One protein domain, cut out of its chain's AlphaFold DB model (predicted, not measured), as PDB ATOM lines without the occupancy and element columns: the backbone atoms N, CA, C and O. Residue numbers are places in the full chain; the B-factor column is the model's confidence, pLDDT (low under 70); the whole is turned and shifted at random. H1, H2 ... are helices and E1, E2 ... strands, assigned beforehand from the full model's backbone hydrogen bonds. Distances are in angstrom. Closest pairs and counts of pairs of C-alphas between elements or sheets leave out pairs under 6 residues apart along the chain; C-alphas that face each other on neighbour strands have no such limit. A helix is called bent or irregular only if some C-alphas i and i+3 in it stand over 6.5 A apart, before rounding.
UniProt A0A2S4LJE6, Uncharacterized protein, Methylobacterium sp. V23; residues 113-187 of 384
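This is residues 113 to 187 of the 384 residues of an uncharacterized protein of Methylobacterium sp. V23 (UniProt A0A2S4LJE6). A helical hairpin, H1 and H2, packs on a small two-stranded sheet, E3 and E4, to make the body; E1 and E2 form an open loop that reaches away from it at one end and makes the length. The 75 printed residues hold two named helices and four named strands, in the order E1 E2 E3 H1 H2 E4; the sheet, E3 - E4, is antiparallel. The class is mixed, with 32 residues in named elements, under half. The whole is compact, with a radius of gyration of the C-alphas of 11.8 A, yet elongated, spanning 39 by 24 by 17 A.

Find E3 at residues 132 to 134, beginning at C-alpha 132 (82.300, 124.482, 159.995), and E4 at residues 183 to 185. H1 runs 19.7 A over residues 146 to 158; it is irregular, with C-alphas 147 and 150 7.1 A apart. H2, residues 174 to 179, runs 8.6 A. E1, residues 113 to 116, runs 10.1 A from C-alpha 113 (86.907, 136.282, 149.214), and E2 is residues 125 to 127.

Between E3 and E4 look for N 133 and O 184, 2.9 A apart, within hydrogen-bond range. Residues 133 to 134 also pair with 143 to 144, parallel. The closest C-alphas of E3 and H1 are Gly 134 and Ala 148, 5.9 A. H1 and H2, a helical hairpin, touch at a shallow tilt of 27 degrees, opposite ways; their closest C-alphas are Leu 153 and Ala 174, 5.3 A. In H2 every O i to N i+4 pair is within hydrogen-bond range; in H1, 7 of 9. E1 and E2 are near each other and pair with no named strand.

The C-alphas of Leu 117 and Val 172 are farthest apart, 38.8 A. The links E3 to H1 and H1 to H2 are long. The printed part has no cut, and no printed residue has a pLDDT under 70.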
ATOM      1  N   ILE A 113      87.413 137.341 150.080       93.31
ATOM      2  CA  ILE A 113      86.907 136.282 149.214       93.31
ATOM      3  C   ILE A 113      87.691 136.269 147.906       93.31
ATOM      4  O   ILE A 113      87.896 137.303 147.274       93.31
ATOM      5  N   LYS A 114      88.069 135.074 147.449       92.25
ATOM      6  CA  LYS A 114      88.584 134.863 146.091       92.25
ATOM      7  C   LYS A 114      87.784 133.794 145.364       92.25
ATOM      8  O   LYS A 114      87.424 132.772 145.947       92.25
ATOM      9  N   TRP A 115      87.582 133.999 144.067       93.88
ATOM     10  CA  TRP A 115      87.065 132.977 143.164       93.88
ATOM     11  C   TRP A 115      88.214 132.333 142.388       93.88
ATOM     12  O   TRP A 115      89.122 133.024 141.918       93.88
ATOM     13  N   ARG A 116      88.185 131.008 142.241       93.25
ATOM     14  CA  ARG A 116      89.135 130.263 141.405       93.25
ATOM     15  C   ARG A 116      88.415 129.210 140.579       93.25
ATOM     16  O   ARG A 116      87.426 128.644 141.020       93.25
ATOM     17  N   LEU A 117      88.956 128.903 139.404       94.62
ATOM     18  CA  LEU A 117      88.406 127.862 138.533       94.62
ATOM     19  C   LEU A 117      88.630 126.440 139.083       94.62
ATOM     20  O   LEU A 117      87.899 125.520 138.736       94.62
ATOM     21  N   ASP A 118      89.642 126.255 139.931       92.56
ATOM     22  CA  ASP A 118      89.955 124.969 140.549       92.56
ATOM     23  C   ASP A 118      89.238 124.769 141.899       92.56
ATOM     24  O   ASP A 118      88.678 125.702 142.476       92.56
ATOM     25  N   ALA A 119      89.248 123.530 142.397       90.00
ATOM     26  CA  ALA A 119      88.655 123.138 143.681       90.00
ATOM     27  C   ALA A 119      89.691 122.590 144.679       90.00
ATOM     28  O   ALA A 119      89.349 121.845 145.602       90.00
ATOM     29  N   SER A 120      90.972 122.927 144.488       88.88
ATOM     30  CA  SER A 120      92.064 122.431 145.329       88.88
ATOM     31  C   SER A 120      92.005 122.997 146.753       88.88
ATOM     32  O   SER A 120      91.409 124.043 147.009       88.88
ATOM     33  N   ILE A 121      92.621 122.318 147.719       88.00
ATOM     34  CA  ILE A 121      92.775 122.875 149.069       88.00
ATOM     35  C   ILE A 121      93.879 123.934 149.019       88.00
ATOM     36  O   ILE A 121      94.955 123.691 148.479       88.00
ATOM     37  N   GLN A 122      93.606 125.112 149.574       87.94
ATOM     38  CA  GLN A 122      94.486 126.273 149.489       87.94
ATOM     39  C   GLN A 122      94.969 126.657 150.887       87.94
ATOM     40  O   GLN A 122      94.166 126.985 151.755       87.94
ATOM     41  N   ALA A 123      96.284 126.630 151.112       87.38
ATOM     42  CA  ALA A 123      96.856 126.989 152.407       87.38
ATOM     43  C   ALA A 123      96.492 128.435 152.787       87.38
ATOM     44  O   ALA A 123      96.641 129.356 151.984       87.38
ATOM     45  N   GLY A 124      96.006 128.635 154.014       89.31
ATOM     46  CA  GLY A 124      95.567 129.949 154.489       89.31
ATOM     47  C   GLY A 124      94.185 130.389 153.990       89.31
ATOM     48  O   GLY A 124      93.856 131.559 154.172       89.31
ATOM     49  N   TRP A 125      93.415 129.496 153.357       92.25
ATOM     50  CA  TRP A 125      92.066 129.742 152.843       92.25
ATOM     51  C   TRP A 125      91.148 128.546 153.137       92.25
ATOM     52  O   TRP A 125      91.596 127.400 153.142       92.25
ATOM     53  N   VAL A 126      89.854 128.795 153.315       94.94
ATOM     54  CA  VAL A 126      88.814 127.755 153.451       94.94
ATOM     55  C   VAL A 126      87.751 127.929 152.377       94.94
ATOM     56  O   VAL A 126      87.574 129.029 151.862       94.94
ATOM     57  N   ARG A 127      87.055 126.860 151.984       95.44
ATOM     58  CA  ARG A 127      85.997 126.953 150.963       95.44
ATOM     59  C   ARG A 127      84.693 127.450 151.573       95.44
ATOM     60  O   ARG A 127      84.340 127.063 152.680       95.44
ATOM     61  N   MET A 128      83.936 128.234 150.816       95.00
ATOM     62  CA  MET A 128      82.597 128.692 151.206       95.00
ATOM     63  C   MET A 128      81.548 127.613 150.898       95.00
ATOM     64  O   MET A 128      80.851 127.675 149.885       95.00
ATOM     65  N   ASN A 129      81.491 126.567 151.729       93.25
ATOM     66  CA  ASN A 129      80.800 125.302 151.432       93.25
ATOM     67  C   ASN A 129      79.819 124.821 152.522       93.25
ATOM     68  O   ASN A 129      79.591 123.615 152.627       93.25
ATOM     69  N   ALA A 130      79.279 125.734 153.339       93.31
ATOM     70  CA  ALA A 130      78.371 125.442 154.462       93.31
ATOM     71  C   ALA A 130      78.953 124.544 155.572       93.31
ATOM     72  O   ALA A 130      78.222 124.099 156.457       93.31
ATOM     73  N   ARG A 131      80.253 124.239 155.543       95.00
ATOM     74  CA  ARG A 131      80.915 123.475 156.606       95.00
ATOM     75  C   ARG A 131      81.362 124.386 157.737       95.00
ATOM     76  O   ARG A 131      81.214 125.603 157.682       95.00
ATOM     77  N   THR A 132      81.914 123.779 158.777       96.56
ATOM     78  CA  THR A 132      82.300 124.482 159.995       96.56
ATOM     79  C   THR A 132      83.800 124.721 160.105       96.56
ATOM     80  O   THR A 132      84.612 123.920 159.627       96.56
ATOM     81  N   ILE A 133      84.157 125.802 160.801       96.75
ATOM     82  CA  ILE A 133      85.510 126.077 161.299       96.75
ATOM     83  C   ILE A 133      85.509 126.184 162.825       96.75
ATOM     84  O   ILE A 133      84.495 126.530 163.434       96.75
ATOM     85  N   GLY A 134      86.653 125.915 163.443       95.44
ATOM     86  CA  GLY A 134      86.832 126.034 164.887       95.44
ATOM     87  C   GLY A 134      88.261 125.725 165.320       95.44
ATOM     88  O   GLY A 134      89.130 125.429 164.495       95.44
ATOM     89  N   GLY A 135      88.506 125.786 166.630       92.50
ATOM     90  CA  GLY A 135      89.814 125.488 167.217       92.50
ATOM     91  C   GLY A 135      90.281 124.046 166.984       92.50
ATOM     92  O   GLY A 135      89.527 123.180 166.528       92.50
ATOM     93  N   ALA A 136      91.545 123.769 167.311       91.62
ATOM     94  CA  ALA A 136      92.075 122.407 167.270       91.62
ATOM     95  C   ALA A 136      91.250 121.494 168.196       91.62
ATOM     96  O   ALA A 136      91.019 121.829 169.353       91.62
ATOM     97  N   GLY A 137      90.772 120.360 167.678       87.06
ATOM     98  CA  GLY A 137      89.917 119.440 168.438       87.06
ATOM     99  C   GLY A 137      88.441 119.846 168.551       87.06
ATOM    100  O   GLY A 137      87.674 119.109 169.158       87.06
ATOM    101  N   SER A 138      88.007 120.950 167.926       91.50
ATOM    102  CA  SER A 138      86.586 121.357 167.896       91.50
ATOM    103  C   SER A 138      85.672 120.387 167.143       91.50
ATOM    104  O   SER A 138      84.458 120.449 167.303       91.50
ATOM    105  N   GLY A 139      86.226 119.506 166.301       91.69
ATOM    106  CA  GLY A 139      85.458 118.637 165.402       91.69
ATOM    107  C   GLY A 139      84.918 119.354 164.159       91.69
ATOM    108  O   GLY A 139      84.057 118.810 163.469       91.69
ATOM    109  N   ALA A 140      85.390 120.574 163.884       93.88
ATOM    110  CA  ALA A 140      85.000 121.339 162.708       93.88
ATOM    111  C   ALA A 140      85.347 120.608 161.397       93.88
ATOM    112  O   ALA A 140      86.383 119.951 161.283       93.88
ATOM    113  N   THR A 141      84.462 120.722 160.406       94.56
ATOM    114  CA  THR A 141      84.447 119.843 159.222       94.56
ATOM    115  C   THR A 141      85.203 120.384 158.011       94.56
ATOM    116  O   THR A 141      85.643 119.590 157.182       94.56
ATOM    117  N   GLU A 142      85.373 121.702 157.881       93.81
ATOM    118  CA  GLU A 142      86.267 122.285 156.867       93.81
ATOM    119  C   GLU A 142      87.656 122.540 157.442       93.81
ATOM    120  O   GLU A 142      88.651 122.217 156.795       93.81
ATOM    121  N   LEU A 143      87.732 123.099 158.658       93.94
ATOM    122  CA  LEU A 143      89.006 123.354 159.325       93.94
ATOM    123  C   LEU A 143      88.879 123.371 160.855       93.94
ATOM    124  O   LEU A 143      88.331 124.308 161.433       93.94
ATOM    125  N   ALA A 144      89.474 122.374 161.508       94.44
ATOM    126  CA  ALA A 144      89.673 122.329 162.957       94.44
ATOM    127  C   ALA A 144      91.139 122.654 163.290       94.44
ATOM    128  O   ALA A 144      91.979 121.759 163.404       94.44
ATOM    129  N   ASN A 145      91.478 123.941 163.392       92.00
ATOM    130  CA  ASN A 145      92.854 124.396 163.608       92.00
ATOM    131  C   ASN A 145      92.885 125.732 164.372       92.00
ATOM    132  O   ASN A 145      91.986 126.558 164.237       92.00
ATOM    133  N   VAL A 146      93.950 125.986 165.139       90.88
ATOM    134  CA  VAL A 146      94.167 127.286 165.800       90.88
ATOM    135  C   VAL A 146      94.231 128.451 164.802       90.88
ATOM    136  O   VAL A 146      93.801 129.556 165.126       90.88
ATOM    137  N   SER A 147      94.676 128.200 163.566       89.50
ATOM    138  CA  SER A 147      94.700 129.187 162.482       89.50
ATOM    139  C   SER A 147      93.312 129.681 162.066       89.50
ATOM    140  O   SER A 147      93.222 130.696 161.394       89.50
ATOM    141  N   ALA A 148      92.230 128.994 162.452       92.94
ATOM    142  CA  ALA A 148      90.861 129.425 162.172       92.94
ATOM    143  C   ALA A 148      90.375 130.550 163.101       92.94
ATOM    144  O   ALA A 148      89.279 131.068 162.898       92.94
ATOM    145  N   LYS A 149      91.151 130.919 164.133       93.56
ATOM    146  CA  LYS A 149      90.724 131.881 165.160       93.56
ATOM    147  C   LYS A 149      90.336 133.235 164.572       93.56
ATOM    148  O   LYS A 149      89.286 133.757 164.931       93.56
ATOM    149  N   ALA A 150      91.167 133.800 163.696       93.81
ATOM    150  CA  ALA A 150      90.909 135.121 163.127       93.81
ATOM    151  C   ALA A 150      89.607 135.111 162.312       93.81
ATOM    152  O   ALA A 150      88.710 135.912 162.585       93.81
ATOM    153  N   LEU A 151      89.448 134.139 161.410       94.69
ATOM    154  CA  LEU A 151      88.214 133.983 160.648       94.69
ATOM    155  C   LEU A 151      86.978 133.697 161.514       94.69
ATOM    156  O   LEU A 151      85.913 134.248 161.244       94.69
ATOM    157  N   PHE A 152      87.092 132.881 162.566       95.88
ATOM    158  CA  PHE A 152      85.981 132.630 163.492       95.88
ATOM    159  C   PHE A 152      85.499 133.934 164.137       95.88
ATOM    160  O   PHE A 152      84.303 134.222 164.148       95.88
ATOM    161  N   LEU A 153      86.436 134.743 164.644       95.38
ATOM    162  CA  LEU A 153      86.139 136.047 165.236       95.38
ATOM    163  C   LEU A 153      85.521 137.002 164.211       95.38
ATOM    164  O   LEU A 153      84.564 137.699 164.543       95.38
ATOM    165  N   TYR A 154      86.029 137.020 162.978       95.31
ATOM    166  CA  TYR A 154      85.457 137.824 161.901       95.31
ATOM    167  C   TYR A 154      84.006 137.426 161.607       95.31
ATOM    168  O   TYR A 154      83.124 138.280 161.624       95.31
ATOM    169  N   LEU A 155      83.729 136.136 161.399       94.88
ATOM    170  CA  LEU A 155      82.379 135.661 161.086       94.88
ATOM    171  C   LEU A 155      81.391 135.935 162.225       94.88
ATOM    172  O   LEU A 155      80.262 136.356 161.979       94.88
ATOM    173  N   TRP A 156      81.829 135.731 163.469       95.69
ATOM    174  CA  TRP A 156      80.998 135.964 164.643       95.69
ATOM    175  C   TRP A 156      80.657 137.452 164.808       95.69
ATOM    176  O   TRP A 156      79.505 137.785 165.055       95.69
ATOM    177  N   ASN A 157      81.619 138.364 164.650       94.62
ATOM    178  CA  ASN A 157      81.353 139.792 164.859       94.62
ATOM    179  C   ASN A 157      80.631 140.455 163.677       94.62
ATOM    180  O   ASN A 157      79.883 141.406 163.883       94.62
ATOM    181  N   THR A 158      80.856 139.973 162.453       91.88
ATOM    182  CA  THR A 158      80.348 140.623 161.236       91.88
ATOM    183  C   THR A 158      78.941 140.165 160.868       91.88
ATOM    184  O   THR A 158      78.134 140.974 160.414       91.88
ATOM    185  N   PHE A 159      78.630 138.877 161.043       91.50
ATOM    186  CA  PHE A 159      77.372 138.305 160.571       91.50
ATOM    187  C   PHE A 159      76.447 137.911 161.727       91.50
ATOM    188  O   PHE A 159      76.919 137.393 162.746       91.50
ATOM    189  N   PRO A 160      75.120 138.076 161.559       90.56
ATOM    190  CA  PRO A 160      74.145 137.556 162.506       90.56
ATOM    191  C   PRO A 160      74.168 136.020 162.541       90.56
ATOM    192  O   PRO A 160      74.609 135.359 161.597       90.56
ATOM    193  N   ASP A 161      73.629 135.441 163.617       90.00
ATOM    194  CA  ASP A 161      73.605 133.984 163.819       90.00
ATOM    195  C   ASP A 161      72.853 133.228 162.717       90.00
ATOM    196  O   ASP A 161      73.212 132.109 162.372       90.00
ATOM    197  N   ALA A 162      71.859 133.872 162.100       87.25
ATOM    198  CA  ALA A 162      71.116 133.310 160.975       87.25
ATOM    199  C   ALA A 162      71.982 133.076 159.718       87.25
ATOM    200  O   ALA A 162      71.611 132.267 158.875       87.25
ATOM    201  N   ILE A 163      73.114 133.777 159.586       88.81
ATOM    202  CA  ILE A 163      74.010 133.698 158.419       88.81
ATOM    203  C   ILE A 163      75.267 132.887 158.748       88.81
ATOM    204  O   ILE A 163      75.687 132.046 157.956       88.81
ATOM    205  N   ALA A 164      75.860 133.119 159.921       92.69
ATOM    206  CA  ALA A 164      77.018 132.379 160.416       92.69
ATOM    207  C   ALA A 164      76.683 131.763 161.778       92.69
ATOM    208  O   ALA A 164      76.986 132.341 162.824       92.69
ATOM    209  N   SER A 165      76.010 130.615 161.771       94.38
ATOM    210  CA  SER A 165      75.520 130.001 163.003       94.38
ATOM    211  C   SER A 165      76.639 129.334 163.797       94.38
ATOM    212  O   SER A 165      77.501 128.647 163.240       94.38
ATOM    213  N   VAL A 166      76.627 129.522 165.117       94.81
ATOM    214  CA  VAL A 166      77.507 128.775 166.028       94.81
ATOM    215  C   VAL A 166      76.797 127.496 166.467       94.81
ATOM    216  O   VAL A 166      75.673 127.530 166.969       94.81
ATOM    217  N   ILE A 167      77.449 126.346 166.304       92.12
ATOM    218  CA  ILE A 167      76.915 125.056 166.743       92.12
ATOM    219  C   ILE A 167      76.779 125.066 168.270       92.12
ATOM    220  O   ILE A 167      77.756 125.278 168.989       92.12
ATOM    221  N   GLY A 168      75.558 124.833 168.758       86.69
ATOM    222  CA  GLY A 168      75.213 124.967 170.178       86.69
ATOM    223  C   GLY A 168      74.781 126.379 170.596       86.69
ATOM    224  O   GLY A 168      74.551 126.605 171.781       86.69
ATOM    225  N   GLY A 169      74.637 127.301 169.639       90.25
ATOM    226  CA  GLY A 169      74.248 128.691 169.861       90.25
ATOM    227  C   GLY A 169      75.439 129.605 170.151       90.25
ATOM    228  O   GLY A 169      76.521 129.161 170.547       90.25
ATOM    229  N   ARG A 170      75.239 130.908 169.952       92.94
ATOM    230  CA  ARG A 170      76.242 131.934 170.276       92.94
ATOM    231  C   ARG A 170      76.324 132.186 171.774       92.94
ATOM    232  O   ARG A 170      75.308 132.243 172.461       92.94
ATOM    233  N   GLY A 171      77.548 132.301 172.276       91.06
ATOM    234  CA  GLY A 171      77.846 132.714 173.642       91.06
ATOM    235  C   GLY A 171      77.959 134.230 173.780       91.06
ATOM    236  O   GLY A 171      77.414 134.992 172.983       91.06
ATOM    237  N   VAL A 172      78.671 134.666 174.821       91.00
ATOM    238  CA  VAL A 172      78.820 136.086 175.176       91.00
ATOM    239  C   VAL A 172      79.808 136.799 174.251       91.00
ATOM    240  O   VAL A 172      79.620 137.971 173.929       91.00
ATOM    241  N   SER A 173      80.856 136.105 173.800       93.38
ATOM    242  CA  SER A 173      81.839 136.664 172.874       93.38
ATOM    243  C   SER A 173      82.435 135.611 171.941       93.38
ATOM    244  O   SER A 173      82.553 134.434 172.287       93.38
ATOM    245  N   ALA A 174      82.900 136.060 170.771       93.25
ATOM    246  CA  ALA A 174      83.573 135.204 169.796       93.25
ATOM    247  C   ALA A 174      84.811 134.484 170.361       93.25
ATOM    248  O   ALA A 174      85.097 133.346 169.992       93.25
ATOM    249  N   THR A 175      85.565 135.149 171.243       93.38
ATOM    250  CA  THR A 175      86.790 134.574 171.821       93.38
ATOM    251  C   THR A 175      86.463 133.441 172.784       93.38
ATOM    252  O   THR A 175      87.122 132.406 172.737       93.38
ATOM    253  N   GLU A 176      85.433 133.611 173.615       93.31
ATOM    254  CA  GLU A 176      84.973 132.562 174.528       93.31
ATOM    255  C   GLU A 176      84.418 131.361 173.767       93.31
ATOM    256  O   GLU A 176      84.791 130.231 174.074       93.31
ATOM    257  N   ASP A 177      83.606 131.595 172.732       93.38
ATOM    258  CA  ASP A 177      83.061 130.519 171.902       93.38
ATOM    259  C   ASP A 177      84.178 129.722 171.210       93.38
ATOM    260  O   ASP A 177      84.150 128.489 171.198       93.38
ATOM    261  N   PHE A 178      85.210 130.402 170.701       92.06
ATOM    262  CA  PHE A 178      86.369 129.735 170.107       92.06
ATOM    263  C   PHE A 178      87.186 128.946 171.143       92.06
ATOM    264  O   PHE A 178      87.573 127.804 170.889       92.06
ATOM    265  N   SER A 179      87.439 129.531 172.319       91.69
ATOM    266  CA  SER A 179      88.149 128.872 173.426       91.69
ATOM    267  C   SER A 179      87.370 127.692 174.014       91.69
ATOM    268  O   SER A 179      87.982 126.744 174.497       91.69
ATOM    269  N   ALA A 180      86.040 127.719 173.927       92.56
ATOM    270  CA  ALA A 180      85.156 126.616 174.289       92.56
ATOM    271  C   ALA A 180      85.077 125.524 173.203       92.56
ATOM    272  O   ALA A 180      84.226 124.640 173.288       92.56
ATOM    273  N   SER A 181      85.937 125.578 172.179       91.69
ATOM    274  CA  SER A 181      85.963 124.635 171.056       91.69
ATOM    275  C   SER A 181      84.643 124.563 170.285       91.69
ATOM    276  O   SER A 181      84.348 123.539 169.664       91.69
ATOM    277  N   ARG A 182      83.848 125.646 170.287       93.75
ATOM    278  CA  ARG A 182      82.651 125.722 169.447       93.75
ATOM    279  C   ARG A 182      83.035 125.839 167.981       93.75
ATOM    280  O   ARG A 182      84.146 126.222 167.609       93.75
ATOM    281  N   GLN A 183      82.068 125.495 167.145       95.44
ATOM    282  CA  GLN A 183      82.185 125.536 165.701       95.44
ATOM    283  C   GLN A 183      81.276 126.632 165.154       95.44
ATOM    284  O   GLN A 183      80.146 126.755 165.617       95.44
ATOM    285  N   ILE A 184      81.734 127.382 164.155       96.06
ATOM    286  CA  ILE A 184      80.894 128.326 163.407       96.06
ATOM    287  C   ILE A 184      80.786 127.872 161.955       96.06
ATOM    288  O   ILE A 184      81.758 127.374 161.378       96.06
ATOM    289  N   VAL A 185      79.596 128.002 161.379       95.81
ATOM    290  CA  VAL A 185      79.321 127.659 159.980       95.81
ATOM    291  C   VAL A 185      79.869 128.749 159.059       95.81
ATOM    292  O   VAL A 185      79.685 129.942 159.300       95.81
ATOM    293  N   ILE A 186      80.544 128.334 157.987       94.81
ATOM    294  CA  ILE A 186      80.996 129.218 156.912       94.81
ATOM    295  C   ILE A 186      79.805 129.503 155.982       94.81
ATOM    296  O   ILE A 186      79.203 128.543 155.486       94.81
ATOM    297  N   PRO A 187      79.499 130.777 155.665       93.12
ATOM    298  CA  PRO A 187      78.502 131.114 154.652       93.12
ATOM    299  C   PRO A 187      78.782 130.398 153.326       93.12
ATOM    300  O   PRO A 187      79.922 130.336 152.860       93.12
TER     301      PRO A 187